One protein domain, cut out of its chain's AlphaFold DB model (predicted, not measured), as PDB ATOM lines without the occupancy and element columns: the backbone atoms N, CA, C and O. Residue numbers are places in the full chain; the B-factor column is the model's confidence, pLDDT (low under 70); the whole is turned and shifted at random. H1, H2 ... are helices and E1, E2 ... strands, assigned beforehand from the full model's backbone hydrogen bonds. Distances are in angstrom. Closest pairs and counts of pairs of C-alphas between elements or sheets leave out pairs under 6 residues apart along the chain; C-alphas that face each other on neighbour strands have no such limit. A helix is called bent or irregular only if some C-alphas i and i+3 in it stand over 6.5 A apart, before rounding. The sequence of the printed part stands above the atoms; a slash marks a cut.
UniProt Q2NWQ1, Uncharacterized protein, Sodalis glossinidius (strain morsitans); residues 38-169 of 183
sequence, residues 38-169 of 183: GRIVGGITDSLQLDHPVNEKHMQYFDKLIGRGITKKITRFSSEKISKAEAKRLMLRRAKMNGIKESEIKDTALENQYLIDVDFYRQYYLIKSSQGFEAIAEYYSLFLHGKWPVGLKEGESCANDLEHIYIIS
ATOM      1  N   GLY A  38     134.813 151.803 195.338       83.81
ATOM      2  CA  GLY A  38     135.302 152.485 194.136       83.81
ATOM      3  C   GLY A  38     136.762 152.175 193.780       83.81
ATOM      4  O   GLY A  38     137.081 152.069 192.600       83.81
ATOM      5  N   ARG A  39     137.641 151.956 194.770       84.56
ATOM      6  CA  ARG A  39     139.035 151.534 194.529       84.56
ATOM      7  C   ARG A  39     139.146 150.082 194.064       84.56
ATOM      8  O   ARG A  39     139.932 149.805 193.165       84.56
ATOM      9  N   ILE A  40     138.332 149.187 194.625       86.81
ATOM     10  CA  ILE A  40     138.236 147.794 194.168       86.81
ATOM     11  C   ILE A  40     137.769 147.788 192.711       86.81
ATOM     12  O   ILE A  40     138.444 147.268 191.831       86.81
ATOM     13  N   VAL A  41     136.649 148.450 192.433       88.56
ATOM     14  CA  VAL A  41     136.065 148.495 191.088       88.56
ATOM     15  C   VAL A  41     137.032 149.124 190.089       88.56
ATOM     16  O   VAL A  41     137.258 148.536 189.040       88.56
ATOM     17  N   GLY A  42     137.648 150.259 190.433       85.62
ATOM     18  CA  GLY A  42     138.639 150.922 189.584       85.62
ATOM     19  C   GLY A  42     139.824 150.018 189.247       85.62
ATOM     20  O   GLY A  42     140.159 149.882 188.079       85.62
ATOM     21  N   GLY A  43     140.388 149.314 190.236       85.38
ATOM     22  CA  GLY A  43     141.490 148.381 189.988       85.38
ATOM     23  C   GLY A  43     141.109 147.221 189.059       85.38
ATOM     24  O   GLY A  43     141.905 146.850 188.199       85.38
ATOM     25  N   ILE A  44     139.893 146.672 189.190       86.69
ATOM     26  CA  ILE A  44     139.390 145.625 188.279       86.69
ATOM     27  C   ILE A  44     139.201 146.192 186.871       86.69
ATOM     28  O   ILE A  44     139.625 145.553 185.912       86.69
ATOM     29  N   THR A  45     138.595 147.378 186.744       86.50
ATOM     30  CA  THR A  45     138.410 148.062 185.455       86.50
ATOM     31  C   THR A  45     139.745 148.251 184.756       86.50
ATOM     32  O   THR A  45     139.912 147.773 183.639       86.50
ATOM     33  N   ASP A  46     140.712 148.873 185.430       83.19
ATOM     34  CA  ASP A  46     142.026 149.154 184.856       83.19
ATOM     35  C   ASP A  46     142.725 147.859 184.418       83.19
ATOM     36  O   ASP A  46     143.307 147.797 183.341       83.19
ATOM     37  N   SER A  47     142.613 146.790 185.212       83.25
ATOM     38  CA  SER A  47     143.290 145.519 184.923       83.25
ATOM     39  C   SER A  47     142.642 144.722 183.789       83.25
ATOM     40  O   SER A  47     143.346 144.054 183.039       83.25
ATOM     41  N   LEU A  48     141.312 144.749 183.669       82.00
ATOM     42  CA  LEU A  48     140.591 143.959 182.664       82.00
ATOM     43  C   LEU A  48     140.336 144.729 181.362       82.00
ATOM     44  O   LEU A  48     140.136 144.100 180.326       82.00
ATOM     45  N   GLN A  49     140.335 146.065 181.399       73.94
ATOM     46  CA  GLN A  49     140.023 146.910 180.244       73.94
ATOM     47  C   GLN A  49     141.268 147.487 179.553       73.94
ATOM     48  O   GLN A  49     141.222 147.718 178.346       73.94
ATOM     49  N   LEU A  50     142.364 147.747 180.280       66.62
ATOM     50  CA  LEU A  50     143.536 148.453 179.730       66.62
ATOM     51  C   LEU A  50     144.639 147.532 179.197       66.62
ATOM     52  O   LEU A  50     145.673 148.028 178.743       66.62
ATOM     53  N   ASP A  51     144.456 146.215 179.244       61.22
ATOM     54  CA  ASP A  51     145.457 145.281 178.736       61.22
ATOM     55  C   ASP A  51     145.544 145.417 177.205       61.22
ATOM     56  O   ASP A  51     144.549 145.224 176.508       61.22
ATOM     57  N   HIS A  52     146.705 145.808 176.668       51.56
ATOM     58  CA  HIS A  52     146.935 145.957 175.228       51.56
ATOM     59  C   HIS A  52     147.967 144.923 174.734       51.56
ATOM     60  O   HIS A  52     149.089 144.908 175.242       51.56
ATOM     61  N   PRO A  53     147.648 144.117 173.700       56.72
ATOM     62  CA  PRO A  53     146.395 144.117 172.942       56.72
ATOM     63  C   PRO A  53     145.205 143.625 173.775       56.72
ATOM     64  O   PRO A  53     145.342 142.702 174.573       56.72
ATOM     65  N   VAL A  54     144.044 144.257 173.551       64.06
ATOM     66  CA  VAL A  54     142.791 143.966 174.261       64.06
ATOM     67  C   VAL A  54     142.450 142.500 174.078       64.06
ATOM     68  O   VAL A  54     142.067 142.058 172.996       64.06
ATOM     69  N   ASN A  55     142.625 141.740 175.150       75.31
ATOM     70  CA  ASN A  55     142.282 140.336 175.179       75.31
ATOM     71  C   ASN A  55     140.754 140.219 175.252       75.31
ATOM     72  O   ASN A  55     140.148 140.617 176.249       75.31
ATOM     73  N   GLU A  56     140.123 139.660 174.215       78.75
ATOM     74  CA  GLU A  56     138.664 139.466 174.152       78.75
ATOM     75  C   GLU A  56     138.116 138.773 175.410       78.75
ATOM     76  O   GLU A  56     137.030 139.097 175.888       78.75
ATOM     77  N   LYS A  57     138.902 137.867 176.004       79.56
ATOM     78  CA  LYS A  57     138.557 137.173 177.248       79.56
ATOM     79  C   LYS A  57     138.489 138.124 178.450       79.56
ATOM     80  O   LYS A  57     137.578 138.000 179.264       79.56
ATOM     81  N   HIS A  58     139.414 139.079 178.564       81.56
ATOM     82  CA  HIS A  58     139.411 140.070 179.650       81.56
ATOM     83  C   HIS A  58     138.233 141.040 179.518       81.56
ATOM     84  O   HIS A  58     137.565 141.318 180.514       81.56
ATOM     85  N   MET A  59     137.896 141.445 178.291       82.50
ATOM     86  CA  MET A  59     136.699 142.251 178.027       82.50
ATOM     87  C   MET A  59     135.412 141.522 178.420       82.50
ATOM     88  O   MET A  59     134.566 142.096 179.097       82.50
ATOM     89  N   GLN A  60     135.289 140.230 178.097       86.00
ATOM     90  CA  GLN A  60     134.142 139.432 178.538       86.00
ATOM     91  C   GLN A  60     134.037 139.347 180.068       86.00
ATOM     92  O   GLN A  60     132.933 139.346 180.613       86.00
ATOM     93  N   TYR A  61     135.166 139.263 180.779       87.44
ATOM     94  CA  TYR A  61     135.179 139.270 182.245       87.44
ATOM     95  C   TYR A  61     134.780 140.621 182.818       87.44
ATOM     96  O   TYR A  61     133.983 140.664 183.754       87.44
ATOM     97  N   PHE A  62     135.275 141.711 182.235       88.00
ATOM     98  CA  PHE A  62     134.856 143.059 182.589       88.00
ATOM     99  C   PHE A  62     133.339 143.220 182.431       88.00
ATOM    100  O   PHE A  62     132.656 143.570 183.399       88.00
ATOM    101  N   ASP A  63     132.807 142.876 181.256       89.12
ATOM    102  CA  ASP A  63     131.390 143.027 180.925       89.12
ATOM    103  C   ASP A  63     130.479 142.228 181.861       89.12
ATOM    104  O   ASP A  63     129.404 142.706 182.220       89.12
ATOM    105  N   LYS A  64     130.919 141.042 182.302       89.88
ATOM    106  CA  LYS A  64     130.166 140.186 183.232       89.88
ATOM    107  C   LYS A  64     130.310 140.596 184.700       89.88
ATOM    108  O   LYS A  64     129.369 140.410 185.465       89.88
ATOM    109  N   LEU A  65     131.461 141.130 185.120       87.50
ATOM    110  CA  LEU A  65     131.725 141.480 186.525       87.50
ATOM    111  C   LEU A  65     131.234 142.873 186.906       87.50
ATOM    112  O   LEU A  65     130.617 143.042 187.960       87.50
ATOM    113  N   ILE A  66     131.572 143.878 186.096       88.38
ATOM    114  CA  ILE A  66     131.421 145.301 186.442       88.38
ATOM    115  C   ILE A  66     131.043 146.188 185.244       88.38
ATOM    116  O   ILE A  66     131.079 147.415 185.357       88.38
ATOM    117  N   GLY A  67     130.668 145.583 184.115       87.50
ATOM    118  CA  GLY A  67     130.231 146.279 182.912       87.50
ATOM    119  C   GLY A  67     128.950 147.096 183.094       87.50
ATOM    120  O   GLY A  67     128.303 147.125 184.149       87.50
ATOM    121  N   ARG A  68     128.547 147.790 182.027       89.06
ATOM    122  CA  ARG A  68     127.352 148.641 182.044       89.06
ATOM    123  C   ARG A  68     126.102 147.818 182.374       89.06
ATOM    124  O   ARG A  68     125.791 146.847 181.698       89.06
ATOM    125  N   GLY A  69     125.344 148.262 183.377       88.81
ATOM    126  CA  GLY A  69     124.104 147.600 183.803       88.81
ATOM    127  C   GLY A  69     124.310 146.422 184.760       88.81
ATOM    128  O   GLY A  69     123.324 145.860 185.234       88.81
ATOM    129  N   ILE A  70     125.556 146.078 185.099       90.62
ATOM    130  CA  ILE A  70     125.860 145.058 186.099       90.62
ATOM    131  C   ILE A  70     125.807 145.667 187.497       90.62
ATOM    132  O   ILE A  70     126.524 146.619 187.818       90.62
ATOM    133  N   THR A  71     124.973 145.089 188.362       90.62
ATOM    134  CA  THR A  71     125.060 145.350 189.803       90.62
ATOM    135  C   THR A  71     125.966 144.310 190.446       90.62
ATOM    136  O   THR A  71     126.139 143.210 189.924       90.62
ATOM    137  N   LYS A  72     126.585 144.669 191.569       89.62
ATOM    138  CA  LYS A  72     127.606 143.842 192.211       89.62
ATOM    139  C   LYS A  72     127.480 143.884 193.719       89.62
ATOM    140  O   LYS A  72     127.151 144.921 194.294       89.62
ATOM    141  N   LYS A  73     127.797 142.762 194.351       91.69
ATOM    142  CA  LYS A  73     128.000 142.650 195.790       91.69
ATOM    143  C   LYS A  73     129.460 142.313 196.030       91.69
ATOM    144  O   LYS A  73     129.933 141.274 195.580       91.69
ATOM    145  N   ILE A  74     130.155 143.186 196.750       91.50
ATOM    146  CA  ILE A  74     131.537 142.963 197.163       91.50
ATOM    147  C   ILE A  74     131.523 142.586 198.641       91.50
ATOM    148  O   ILE A  74     130.781 143.168 199.426       91.50
ATOM    149  N   THR A  75     132.281 141.565 199.027       91.94
ATOM    150  CA  THR A  75     132.403 141.107 200.418       91.94
ATOM    151  C   THR A  75     133.862 140.801 200.711       91.94
ATOM    152  O   THR A  75     134.507 140.106 199.929       91.94
ATOM    153  N   ARG A  76     134.396 141.302 201.829       91.88
ATOM    154  CA  ARG A  76     135.741 140.930 202.274       91.88
ATOM    155  C   ARG A  76     135.701 139.519 202.858       91.88
ATOM    156  O   ARG A  76     135.013 139.283 203.846       91.88
ATOM    157  N   PHE A  77     136.408 138.594 202.223       87.12
ATOM    158  CA  PHE A  77     136.482 137.194 202.631       87.12
ATOM    159  C   PHE A  77     137.535 136.978 203.719       87.12
ATOM    160  O   PHE A  77     137.284 136.293 204.706       87.12
ATOM    161  N   SER A  78     138.702 137.602 203.568       90.50
ATOM    162  CA  SER A  78     139.783 137.518 204.546       90.50
ATOM    163  C   SER A  78     140.633 138.781 204.549       90.50
ATOM    164  O   SER A  78     140.600 139.589 203.615       90.50
ATOM    165  N   SER A  79     141.363 138.965 205.646       93.12
ATOM    166  CA  SER A  79     142.326 140.043 205.799       93.12
ATOM    167  C   SER A  79     143.432 139.625 206.753       93.12
ATOM    168  O   SER A  79     143.160 139.216 207.882       93.12
ATOM    169  N   GLU A  80     144.671 139.748 206.300       93.69
ATOM    170  CA  GLU A  80     145.856 139.327 207.031       93.69
ATOM    171  C   GLU A  80     146.903 140.435 207.003       93.69
ATOM    172  O   GLU A  80     147.225 140.962 205.940       93.69
ATOM    173  N   LYS A  81     147.453 140.776 208.171       93.19
ATOM    174  CA  LYS A  81     148.595 141.686 208.246       93.19
ATOM    175  C   LYS A  81     149.823 140.996 207.658       93.19
ATOM    176  O   LYS A  81     150.208 139.931 208.132       93.19
ATOM    177  N   ILE A  82     150.463 141.621 206.678       92.12
ATOM    178  CA  ILE A  82     151.614 141.024 205.997       92.12
ATOM    179  C   ILE A  82     152.937 141.354 206.678       92.12
ATOM    180  O   ILE A  82     153.072 142.316 207.442       92.12
ATOM    181  N   SER A  83     153.953 140.559 206.353       92.88
ATOM    182  CA  SER A  83     155.319 140.798 206.807       92.88
ATOM    183  C   SER A  83     155.935 142.041 206.147       92.88
ATOM    184  O   SER A  83     155.585 142.426 205.030       92.88
ATOM    185  N   LYS A  84     156.944 142.636 206.798       90.00
ATOM    186  CA  LYS A  84     157.741 143.720 206.193       90.00
ATOM    187  C   LYS A  84     158.496 143.265 204.935       90.00
ATOM    188  O   LYS A  84     158.722 144.076 204.044       90.00
ATOM    189  N   ALA A  85     158.856 141.982 204.837       93.12
ATOM    190  CA  ALA A  85     159.481 141.422 203.639       93.12
ATOM    191  C   ALA A  85     158.514 141.433 202.441       93.12
ATOM    192  O   ALA A  85     158.892 141.843 201.344       93.12
ATOM    193  N   GLU A  86     157.253 141.059 202.667       93.38
ATOM    194  CA  GLU A  86     156.209 141.127 201.644       93.38
ATOM    195  C   GLU A  86     155.885 142.580 201.267       93.38
ATOM    196  O   GLU A  86     155.821 142.897 200.081       93.38
ATOM    197  N   ALA A  87     155.807 143.494 202.241       90.62
ATOM    198  CA  ALA A  87     155.643 144.925 201.971       90.62
ATOM    199  C   ALA A  87     156.798 145.501 201.126       90.62
ATOM    200  O   ALA A  87     156.563 146.258 200.182       90.62
ATOM    201  N   LYS A  88     158.047 145.087 201.389       91.69
ATOM    202  CA  LYS A  88     159.210 145.460 200.567       91.69
ATOM    203  C   LYS A  88     159.087 144.927 199.138       91.69
ATOM    204  O   LYS A  88     159.384 145.658 198.198       91.69
ATOM    205  N   ARG A  89     158.620 143.688 198.945       93.38
ATOM    206  CA  ARG A  89     158.368 143.132 197.602       93.38
ATOM    207  C   ARG A  89     157.341 143.971 196.834       93.38
ATOM    208  O   ARG A  89     157.571 144.276 195.666       93.38
ATOM    209  N   LEU A  90     156.250 144.378 197.486       90.31
ATOM    210  CA  LEU A  90     155.225 145.240 196.883       90.31
ATOM    211  C   LEU A  90     155.784 146.610 196.493       90.31
ATOM    212  O   LEU A  90     155.551 147.068 195.376       90.31
ATOM    213  N   MET A  91     156.584 147.219 197.370       90.06
ATOM    214  CA  MET A  91     157.280 148.477 197.090       90.06
ATOM    215  C   MET A  91     158.158 148.366 195.837       90.06
ATOM    216  O   MET A  91     158.068 149.205 194.944       90.06
ATOM    217  N   LEU A  92     158.977 147.311 195.739       90.75
ATOM    218  CA  LEU A  92     159.851 147.072 194.585       90.75
ATOM    219  C   LEU A  92     159.047 146.834 193.299       90.75
ATOM    220  O   LEU A  92     159.394 147.367 192.243       90.75
ATOM    221  N   ARG A  93     157.940 146.082 193.378       89.00
ATOM    222  CA  ARG A  93     157.012 145.891 192.252       89.00
ATOM    223  C   ARG A  93     156.452 147.233 191.777       89.00
ATOM    224  O   ARG A  93     156.487 147.508 190.578       89.00
ATOM    225  N   ARG A  94     155.981 148.078 192.698       85.88
ATOM    226  CA  ARG A  94     155.429 149.402 192.382       85.88
ATOM    227  C   ARG A  94     156.488 150.337 191.792       85.88
ATOM    228  O   ARG A  94     156.208 151.004 190.800       85.88
ATOM    229  N   ALA A  95     157.704 150.339 192.338       87.50
ATOM    230  CA  ALA A  95     158.830 151.095 191.791       87.50
ATOM    231  C   ALA A  95     159.118 150.693 190.336       87.50
ATOM    232  O   ALA A  95     159.172 151.557 189.463       87.50
ATOM    233  N   LYS A  96     159.179 149.383 190.052       89.62
ATOM    234  CA  LYS A  96     159.363 148.861 188.690       89.62
ATOM    235  C   LYS A  96     158.251 149.312 187.738       89.62
ATOM    236  O   LYS A  96     158.553 149.731 186.627       89.62
ATOM    237  N   MET A  97     156.986 149.248 188.164       83.38
ATOM    238  CA  MET A  97     155.845 149.718 187.359       83.38
ATOM    239  C   MET A  97     155.938 151.213 187.032       83.38
ATOM    240  O   MET A  97     155.558 151.625 185.942       83.38
ATOM    241  N   ASN A  98     156.479 152.006 187.954       84.75
ATOM    242  CA  ASN A  98     156.663 153.444 187.784       84.75
ATOM    243  C   ASN A  98     157.973 153.810 187.056       84.75
ATOM    244  O   ASN A  98     158.276 154.993 186.923       84.75
ATOM    245  N   GLY A  99     158.772 152.829 186.618       89.12
ATOM    246  CA  GLY A  99     160.065 153.068 185.968       89.12
ATOM    247  C   GLY A  99     161.169 153.581 186.903       89.12
ATOM    248  O   GLY A  99     162.155 154.135 186.425       89.12
ATOM    249  N   ILE A 100     161.020 153.406 188.219       90.06
ATOM    250  CA  ILE A 100     161.973 153.858 189.245       90.06
ATOM    251  C   ILE A 100     162.989 152.744 189.515       90.06
ATOM    252  O   ILE A 100     162.605 151.595 189.760       90.06
ATOM    253  N   LYS A 101     164.288 153.066 189.504       90.44
ATOM    254  CA  LYS A 101     165.333 152.089 189.854       90.44
ATOM    255  C   LYS A 101     165.364 151.851 191.357       90.44
ATOM    256  O   LYS A 101     165.129 152.763 192.140       90.44
ATOM    257  N   GLU A 102     165.754 150.646 191.777       87.56
ATOM    258  CA  GLU A 102     165.831 150.302 193.206       87.56
ATOM    259  C   GLU A 102     166.733 151.258 194.005       87.56
ATOM    260  O   GLU A 102     166.391 151.641 195.121       87.56
ATOM    261  N   SER A 103     167.838 151.714 193.408       88.88
ATOM    262  CA  SER A 103     168.752 152.687 194.018       88.88
ATOM    263  C   SER A 103     168.131 154.063 194.270       88.88
ATOM    264  O   SER A 103     168.612 154.782 195.134       88.88
ATOM    265  N   GLU A 104     167.086 154.426 193.525       88.38
ATOM    266  CA  GLU A 104     166.432 155.742 193.560       88.38
ATOM    267  C   GLU A 104     165.201 155.744 194.485       88.38
ATOM    268  O   GLU A 104     164.641 156.795 194.769       88.38
ATOM    269  N   ILE A 105     164.768 154.579 194.995       84.88
ATOM    270  CA  ILE A 105     163.542 154.456 195.806       84.88
ATOM    271  C   ILE A 105     163.585 155.344 197.051       84.88
ATOM    272  O   ILE A 105     162.561 155.928 197.408       84.88
ATOM    273  N   LYS A 106     164.757 155.466 197.684       81.50
ATOM    274  CA  LYS A 106     164.957 156.275 198.897       81.50
ATOM    275  C   LYS A 106     164.727 157.769 198.670       81.50
ATOM    276  O   LYS A 106     164.369 158.478 199.603       81.50
ATOM    277  N   ASP A 107     164.885 158.222 197.429       77.06
ATOM    278  CA  ASP A 107     164.661 159.610 197.025       77.06
ATOM    279  C   ASP A 107     163.186 159.863 196.645       77.06
ATOM    280  O   ASP A 107     162.811 160.954 196.217       77.06
ATOM    281  N   THR A 108     162.322 158.855 196.816       76.25
ATOM    282  CA  THR A 108     160.878 158.923 196.565       76.25
ATOM    283  C   THR A 108     160.071 158.713 197.847       76.25
ATOM    284  O   THR A 108     160.566 158.222 198.857       76.25
ATOM    285  N   ALA A 109     158.770 159.006 197.800       80.56
ATOM    286  CA  ALA A 109     157.862 158.709 198.911       80.56
ATOM    287  C   ALA A 109     157.519 157.208 199.058       80.56
ATOM    288  O   ALA A 109     156.787 156.852 199.982       80.56
ATOM    289  N   LEU A 110     158.002 156.326 198.168       79.31
ATOM    290  CA  LEU A 110     157.618 154.908 198.156       79.31
ATOM    291  C   LEU A 110     158.104 154.153 199.397       79.31
ATOM    292  O   LEU A 110     157.348 153.362 199.951       79.31
ATOM    293  N   GLU A 111     159.319 154.415 199.878       78.00
ATOM    294  CA  GLU A 111     159.810 153.764 201.099       78.00
ATOM    295  C   GLU A 111     158.921 154.103 202.305       78.00
ATOM    296  O   GLU A 111     158.512 153.211 203.052       78.00
ATOM    297  N   ASN A 112     158.507 155.365 202.431       76.31
ATOM    298  CA  ASN A 112     157.601 155.796 203.495       76.31
ATOM    299  C   ASN A 112     156.213 155.160 203.360       76.31
ATOM    300  O   ASN A 112     155.641 154.719 204.347       76.31
ATOM    301  N   GLN A 113     155.684 155.073 202.138       74.56
ATOM    302  CA  GLN A 113     154.358 154.501 201.885       74.56
ATOM    303  C   GLN A 113     154.273 153.003 202.188       74.56
ATOM    304  O   GLN A 113     153.184 152.530 202.505       74.56
ATOM    305  N   TYR A 114     155.382 152.264 202.082       79.12
ATOM    306  CA  TYR A 114     155.383 150.803 202.204       79.12
ATOM    307  C   TYR A 114     156.084 150.271 203.459       79.12
ATOM    308  O   TYR A 114     155.728 149.196 203.943       79.12
ATOM    309  N   LEU A 115     157.068 150.990 204.004       78.06
ATOM    310  CA  LEU A 115     157.948 150.462 205.050       78.06
ATOM    311  C   LEU A 115     157.883 151.240 206.372       78.06
ATOM    312  O   LEU A 115     157.969 150.591 207.422       78.06
ATOM    313  N   ILE A 116     157.666 152.560 206.354       77.06
ATOM    314  CA  ILE A 116     157.728 153.413 207.558       77.06
ATOM    315  C   ILE A 116     156.331 153.675 208.141       77.06
ATOM    316  O   ILE A 116     155.461 154.200 207.461       77.06
ATOM    317  N   ASP A 117     156.117 153.296 209.407       74.81
ATOM    318  CA  ASP A 117     154.891 153.554 210.197       74.81
ATOM    319  C   ASP A 117     153.561 153.106 209.559       74.81
ATOM    320  O   ASP A 117     152.475 153.598 209.874       74.81
ATOM    321  N   VAL A 118     153.650 152.092 208.700       80.25
ATOM    322  CA  VAL A 118     152.528 151.475 207.989       80.25
ATOM    323  C   VAL A 118     152.381 149.998 208.325       80.25
ATOM    324  O   VAL A 118     153.354 149.230 208.294       80.25
ATOM    325  N   ASP A 119     151.136 149.603 208.571       87.69
ATOM    326  CA  ASP A 119     150.696 148.216 208.530       87.69
ATOM    327  C   ASP A 119     150.008 147.933 207.201       87.69
ATOM    328  O   ASP A 119     149.060 148.617 206.822       87.69
ATOM    329  N   PHE A 120     150.468 146.891 206.515       90.06
ATOM    330  CA  PHE A 120     149.841 146.405 205.295       90.06
ATOM    331  C   PHE A 120     149.001 145.174 205.576       90.06
ATOM    332  O   PHE A 120     149.379 144.315 206.374       90.06
ATOM    333  N   TYR A 121     147.888 145.082 204.864       93.00
ATOM    334  CA  TYR A 121     146.945 143.987 204.958       93.00
ATOM    335  C   TYR A 121     146.675 143.429 203.573       93.00
ATOM    336  O   TYR A 121     146.196 144.163 202.709       93.00
ATOM    337  N   ARG A 122     146.940 142.138 203.383       94.19
ATOM    338  CA  ARG A 122     146.491 141.379 202.216       94.19
ATOM    339  C   ARG A 122     145.045 140.976 202.439       94.19
ATOM    340  O   ARG A 122     144.706 140.408 203.476       94.19
ATOM    341  N   GLN A 123     144.191 141.305 201.486       93.88
ATOM    342  CA  GLN A 123     142.747 141.207 201.605       93.88
ATOM    343  C   GLN A 123     142.155 140.568 200.366       93.88
ATOM    344  O   GLN A 123     142.396 141.017 199.249       93.88
ATOM    345  N   TYR A 124     141.319 139.561 200.580       92.88
ATOM    346  CA  TYR A 124     140.608 138.897 199.502       92.88
ATOM    347  C   TYR A 124     139.167 139.384 199.487       92.88
ATOM    348  O   TYR A 124     138.460 139.303 200.495       92.88
ATOM    349  N   TYR A 125     138.734 139.898 198.342       92.19
ATOM    350  CA  TYR A 125     137.378 140.384 198.135       92.19
ATOM    351  C   TYR A 125     136.655 139.495 197.135       92.19
ATOM    352  O   TYR A 125     137.100 139.348 196.003       92.19
ATOM    353  N   LEU A 126     135.522 138.935 197.550       92.50
ATOM    354  CA  LEU A 126     134.594 138.234 196.674       92.50
ATOM    355  C   LEU A 126     133.673 139.257 196.010       92.50
ATOM    356  O   LEU A 126     132.950 139.980 196.700       92.50
ATOM    357  N   ILE A 127     133.699 139.313 194.683       91.44
ATOM    358  CA  ILE A 127     132.841 140.150 193.847       91.44
ATOM    359  C   ILE A 127     131.836 139.241 193.150       91.44
ATOM    360  O   ILE A 127     132.217 138.403 192.337       91.44
ATOM    361  N   LYS A 128     130.550 139.422 193.453       90.88
ATOM    362  CA  LYS A 128     129.445 138.713 192.800       90.88
ATOM    363  C   LYS A 128     128.647 139.684 191.951       90.88
ATOM    364  O   LYS A 128     128.130 140.665 192.487       90.88
ATOM    365  N   SER A 129     128.539 139.419 190.656       91.12
ATOM    366  CA  SER A 129     127.690 140.193 189.748       91.12
ATOM    367  C   SER A 129     126.228 139.737 189.809       91.12
ATOM    368  O   SER A 129     125.925 138.604 190.183       91.12
ATOM    369  N   SER A 130     125.303 140.585 189.359       89.12
ATOM    370  CA  SER A 130     123.891 140.216 189.177       89.12
ATOM    371  C   SER A 130     123.647 139.165 188.095       89.12
ATOM    372  O   SER A 130     122.532 138.668 187.990       89.12
ATOM    373  N   GLN A 131     124.658 138.833 187.289       86.75
ATOM    374  CA  GLN A 131     124.583 137.785 186.269       86.75
ATOM    375  C   GLN A 131     125.080 136.420 186.776       86.75
ATOM    376  O   GLN A 131     125.240 135.503 185.980       86.75
ATOM    377  N   GLY A 132     125.359 136.279 188.079       83.75
ATOM    378  CA  GLY A 132     125.876 135.034 188.664       83.75
ATOM    379  C   GLY A 132     127.372 134.806 188.430       83.75
ATOM    380  O   GLY A 132     127.921 133.799 188.855       83.75
ATOM    381  N   PHE A 133     128.060 135.749 187.786       88.19
ATOM    382  CA  PHE A 133     129.497 135.674 187.561       88.19
ATOM    383  C   PHE A 133     130.261 136.168 188.797       88.19
ATOM    384  O   PHE A 133     129.973 137.264 189.298       88.19
ATOM    385  N   GLU A 134     131.220 135.373 189.279       89.69
ATOM    386  CA  GLU A 134     131.968 135.631 190.512       89.69
ATOM    387  C   GLU A 134     133.476 135.740 190.264       89.69
ATOM    388  O   GLU A 134     134.044 135.071 189.399       89.69
ATOM    389  N   ALA A 135     134.138 136.575 191.061       90.62
ATOM    390  CA  ALA A 135     135.589 136.655 191.116       90.62
ATOM    391  C   ALA A 135     136.079 136.899 192.544       90.62
ATOM    392  O   ALA A 135     135.400 137.548 193.340       90.62
ATOM    393  N   ILE A 136     137.284 136.428 192.855       91.75
ATOM    394  CA  ILE A 136     138.042 136.866 194.028       91.75
ATOM    395  C   ILE A 136     139.155 137.786 193.551       91.75
ATOM    396  O   ILE A 136     139.898 137.435 192.642       91.75
ATOM    397  N   ALA A 137     139.296 138.946 194.177       91.00
ATOM    398  CA  ALA A 137     140.402 139.851 193.916       91.00
ATOM    399  C   ALA A 137     141.252 140.034 195.177       91.00
ATOM    400  O   ALA A 137     140.725 140.278 196.266       91.00
ATOM    401  N   GLU A 138     142.563 139.891 195.014       93.06
ATOM    402  CA  GLU A 138     143.562 140.071 196.061       93.06
ATOM    403  C   GLU A 138     144.079 141.508 196.039       93.06
ATOM    404  O   GLU A 138     144.723 141.943 195.081       93.06
ATOM    405  N   TYR A 139     143.810 142.232 197.119       92.50
ATOM    406  CA  TYR A 139     144.238 143.605 197.308       92.50
ATOM    407  C   TYR A 139     145.133 143.757 198.522       92.50
ATOM    408  O   TYR A 139     144.946 143.091 199.537       92.50
ATOM    409  N   TYR A 140     146.004 144.754 198.467       90.94
ATOM    410  CA  TYR A 140     146.690 145.270 199.634       90.94
ATOM    411  C   TYR A 140     146.098 146.605 200.048       90.94
ATOM    412  O   TYR A 140     145.948 147.530 199.246       90.94
ATOM    413  N   SER A 141     145.780 146.699 201.329       89.56
ATOM    414  CA  SER A 141     145.361 147.928 201.987       89.56
ATOM    415  C   SER A 141     146.394 148.312 203.034       89.56
ATOM    416  O   SER A 141     147.092 147.451 203.569       89.56
ATOM    417  N   LEU A 142     146.473 149.598 203.352       86.31
ATOM    418  CA  LEU A 142     147.415 150.119 204.338       86.31
ATOM    419  C   LEU A 142     146.690 150.856 205.454       86.31
ATOM    420  O   LEU A 142     145.636 151.467 205.257       86.31
ATOM    421  N   PHE A 143     147.306 150.801 206.622       86.25
ATOM    422  CA  PHE A 143     146.928 151.529 207.813       86.25
ATOM    423  C   PHE A 143     148.144 152.293 208.325       86.25
ATOM    424  O   PHE A 143     149.171 151.696 208.645       86.25
ATOM    425  N   LEU A 144     148.027 153.616 208.362       79.19
ATOM    426  CA  LEU A 144     149.058 154.536 208.819       79.19
ATOM    427  C   LEU A 144     148.882 154.797 210.312       79.19
ATOM    428  O   LEU A 144     147.883 155.382 210.752       79.19
ATOM    429  N   HIS A 145     149.895 154.415 211.081       70.25
ATOM    430  CA  HIS A 145     149.951 154.704 212.506       70.25
ATOM    431  C   HIS A 145     150.268 156.185 212.703       70.25
ATOM    432  O   HIS A 145     151.319 156.672 212.300       70.25
ATOM    433  N   GLY A 146     149.352 156.932 213.315       64.19
ATOM    434  CA  GLY A 146     149.529 158.364 213.535       64.19
ATOM    435  C   GLY A 146     148.555 158.922 214.565       64.19
ATOM    436  O   GLY A 146     147.469 158.384 214.775       64.19
ATOM    437  N   LYS A 147     148.938 160.025 215.217       58.16
ATOM    438  CA  LYS A 147     148.019 160.821 216.043       58.16
ATOM    439  C   LYS A 147     147.173 161.694 215.118       58.16
ATOM    440  O   LYS A 147     147.504 162.851 214.873       58.16
ATOM    441  N   TRP A 148     146.112 161.115 214.572       61.28
ATOM    442  CA  TRP A 148     145.164 161.835 213.727       61.28
ATOM    443  C   TRP A 148     144.354 162.824 214.586       61.28
ATOM    444  O   TRP A 148     143.875 162.438 215.657       61.28
ATOM    445  N   PRO A 149     144.216 164.101 214.177       56.84
ATOM    446  CA  PRO A 149     143.356 165.061 214.863       56.84
ATOM    447  C   PRO A 149     141.942 164.515 215.096       56.84
ATOM    448  O   PRO A 149     141.385 163.820 214.245       56.84
ATOM    449  N   VAL A 150     141.346 164.853 216.241       52.31
ATOM    450  CA  VAL A 150     139.988 164.422 216.606       52.31
ATOM    451  C   VAL A 150     138.998 164.839 215.514       52.31
ATOM    452  O   VAL A 150     138.917 166.012 215.161       52.31
ATOM    453  N   GLY A 151     138.246 163.875 214.980       54.50
ATOM    454  CA  GLY A 151     137.279 164.091 213.896       54.50
ATOM    455  C   GLY A 151     137.805 163.780 212.492       54.50
ATOM    456  O   GLY A 151     137.006 163.700 211.558       54.50
ATOM    457  N   LEU A 152     139.110 163.533 212.331       50.03
ATOM    458  CA  LEU A 152     139.662 162.959 211.105       50.03
ATOM    459  C   LEU A 152     139.652 161.431 211.187       50.03
ATOM    460  O   LEU A 152     139.874 160.846 212.246       50.03
ATOM    461  N   LYS A 153     139.360 160.778 210.058       56.94
ATOM    462  CA  LYS A 153     139.484 159.321 209.953       56.94
ATOM    463  C   LYS A 153     140.960 158.950 210.089       56.94
ATOM    464  O   LYS A 153     141.808 159.647 209.534       56.94
ATOM    465  N   GLU A 154     141.236 157.862 210.802       63.25
ATOM    466  CA  GLU A 154     142.549 157.214 210.796       63.25
ATOM    467  C   GLU A 154     143.035 157.044 209.346       63.25
ATOM    468  O   GLU A 154     142.225 156.854 208.431       63.25
ATOM    469  N   GLY A 155     144.345 157.172 209.121       72.56
ATOM    470  CA  GLY A 155     144.952 157.116 207.793       72.56
ATOM    471  C   GLY A 155     144.886 155.718 207.191       72.56
ATOM    472  O   GLY A 155     145.854 154.971 207.204       72.56
ATOM    473  N   GLU A 156     143.732 155.357 206.660       80.25
ATOM    474  CA  GLU A 156     143.504 154.117 205.932       80.25
ATOM    475  C   GLU A 156     143.535 154.397 204.429       80.25
ATOM    476  O   GLU A 156     142.792 155.258 203.949       80.25
ATOM    477  N   SER A 157     144.312 153.626 203.664       80.81
ATOM    478  CA  SER A 157     144.105 153.531 202.212       80.81
ATOM    479  C   SER A 157     143.589 152.144 201.854       80.81
ATOM    480  O   SER A 157     144.146 151.116 202.243       80.81
ATOM    481  N   CYS A 158     142.479 152.147 201.125       81.00
ATOM    482  CA  CYS A 158     141.724 150.971 200.722       81.00
ATOM    483  C   CYS A 158     142.185 150.484 199.350       81.00
ATOM    484  O   CYS A 158     142.198 151.287 198.415       81.00
ATOM    485  N   ALA A 159     142.439 149.176 199.215       78.00
ATOM    486  CA  ALA A 159     142.660 148.518 197.924       78.00
ATOM    487  C   ALA A 159     143.723 149.233 197.061       78.00
ATOM    488  O   ALA A 159     143.508 149.528 195.886       78.00
ATOM    489  N   ASN A 160     144.854 149.564 197.688       79.88
ATOM    490  CA  ASN A 160     145.920 150.391 197.128       79.88
ATOM    491  C   ASN A 160     146.710 149.668 196.028       79.88
ATOM    492  O   ASN A 160     147.128 150.278 195.043       79.88
ATOM    493  N   ASP A 161     146.877 148.355 196.179       83.06
ATOM    494  CA  ASP A 161     147.533 147.504 195.195       83.06
ATOM    495  C   ASP A 161     146.661 146.284 194.908       83.06
ATOM    496  O   ASP A 161     146.396 145.497 195.808       83.06
ATOM    497  N   LEU A 162     146.231 146.126 193.657       85.81
ATOM    498  CA  LEU A 162     145.670 144.877 193.147       85.81
ATOM    499  C   LEU A 162     146.817 143.971 192.687       85.81
ATOM    500  O   LEU A 162     147.687 144.411 191.919       85.81
ATOM    501  N   GLU A 163     146.818 142.721 193.147       88.62
ATOM    502  CA  GLU A 163     147.816 141.730 192.737       88.62
ATOM    503  C   GLU A 163     147.240 140.640 191.837       88.62
ATOM    504  O   GLU A 163     147.797 140.392 190.768       88.62
ATOM    505  N   HIS A 164     146.104 140.047 192.212       88.75
ATOM    506  CA  HIS A 164     145.500 138.941 191.469       88.75
ATOM    507  C   HIS A 164     143.981 139.100 191.326       88.75
ATOM    508  O   HIS A 164     143.310 139.567 192.249       88.75
ATOM    509  N   ILE A 165     143.435 138.655 190.188       88.00
ATOM    510  CA  ILE A 165     141.997 138.441 189.970       88.00
ATOM    511  C   ILE A 165     141.792 136.968 189.600       88.00
ATOM    512  O   ILE A 165     142.301 136.497 188.585       88.00
ATOM    513  N   TYR A 166     141.015 136.255 190.404       87.94
ATOM    514  CA  TYR A 166     140.630 134.864 190.192       87.94
ATOM    515  C   TYR A 166     139.176 134.815 189.734       87.94
ATOM    516  O   TYR A 166     138.280 135.217 190.474       87.94
ATOM    517  N   ILE A 167     138.932 134.327 188.519       86.69
ATOM    518  CA  ILE A 167     137.584 134.167 187.967       86.69
ATOM    519  C   ILE A 167     137.007 132.822 188.412       86.69
ATOM    520  O   ILE A 167     137.612 131.782 188.172       86.69
ATOM    521  N   ILE A 168     135.828 132.847 189.036       77.06
ATOM    522  CA  ILE A 168     135.166 131.680 189.632       77.06
ATOM    523  C   ILE A 168     133.886 131.419 188.835       77.06
ATOM    524  O   ILE A 168     132.771 131.702 189.268       77.06
ATOM    525  N   SER A 169     134.049 130.963 187.596       62.88
ATOM    526  CA  SER A 169     132.933 130.626 186.710       62.88
ATOM    527  C   SER A 169     132.441 129.199 186.990       62.88
ATOM    528  O   SER A 169     132.851 128.292 186.283       62.88
TER     529      SER A 169
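Overview. This is residues 38 to 169 of the 183 residues of an uncharacterized protein of Sodalis glossinidius (strain morsitans) (UniProt Q2NWQ1). A strongly twisted sheet of four long strands makes the core; the helical hairpin H1 and H2 packs on one face of it, H2 near the end of E2, and H3, H4 and H5 gather in a separate cluster at the other end, where E1 ends and E2 begins. Residues 148 to 153, between E3 and E4, stick out from this body. The printed part has 132 residues, with five named helices and four named strands in the order H1 H2 E1 H3 H4 H5 E2 E3 E4. The sheet, in the order E1 E2 E3 E4, is antiparallel throughout, and the class is mixed, helices and strands. The whole is only just compact, close to loose, with a radius of gyration of the C-alphas of 16.6 A and spans of 43 by 38 by 24 A.

Along the chain. H1, residues 38 to 49, begins at C-alpha 38 (135.302, 152.485, 194.136), and H2 holds residues 56 to 65. E1, residues 72 to 81, is 26.5 A long. H3, residues 84 to 97, is 19.9 A long and ends at C-alpha 97 (155.845, 149.718, 187.359). H4, residues 102 to 107, is irregular, with C-alphas 103 and 106 7.1 A apart; H5 holds residues 110 to 114. E2, residues 118 to 129, is 32.8 A long and E3, residues 134 to 144, 31.4 A. E4, residues 155 to 168, is 32.8 A long, bends by 65 degrees at residue 163 and ends at C-alpha 168 (135.166, 131.680, 189.632).

Arrangement. E2, E3 and E4 form a meander, each strand the antiparallel neighbour of the one before. N 75 and O 126 of E1 and E2 are 2.9 A apart, N 123 and O 139 of E2 and E3 2.7 A, and N 138 and O 164 of E3 and E4 2.9 A, within hydrogen-bond range. H1 is on the sheet at a height of 8.4 A, and its closest C-alphas to E4 are those of Arg 39 and Ala 159, 5.8 A apart. H2 is on the same face at a height of 9.6 A. H1, with residues 44 to 49 alone, touches H2 at a shallow tilt of 24 degrees, opposite ways; their closest C-alphas, of Leu 48 and His 58, are 5.1 A apart. H3 is on the sheet over E2, across the strands at 68 degrees on the local plane. H3 touches H5, the closest C-alphas being those of Ala 87 and Tyr 114, 5.9 A apart. H3, with residues 92 to 95 alone, and H4 only just touch, only at the corner, with 3 pairs of C-alphas within 8 A; the closest are those of Leu 92 and Glu 102, 6.9 A apart. H1 and H3 are apart. Every O i to N i+4 pair is within hydrogen-bond range in H1, H2, H3 and H5; in H4 it is 0 of 2, with 2 of 3 O i to N i+3 pairs.

Size, cuts and confidence. The C-alphas farthest apart, of Glu 56 and Val 150, are 49.3 A apart. The printed part has no cut and no long link. Its mean pLDDT is 83.3; residues 50 to 54, 146 to 154 and 169 are under 70.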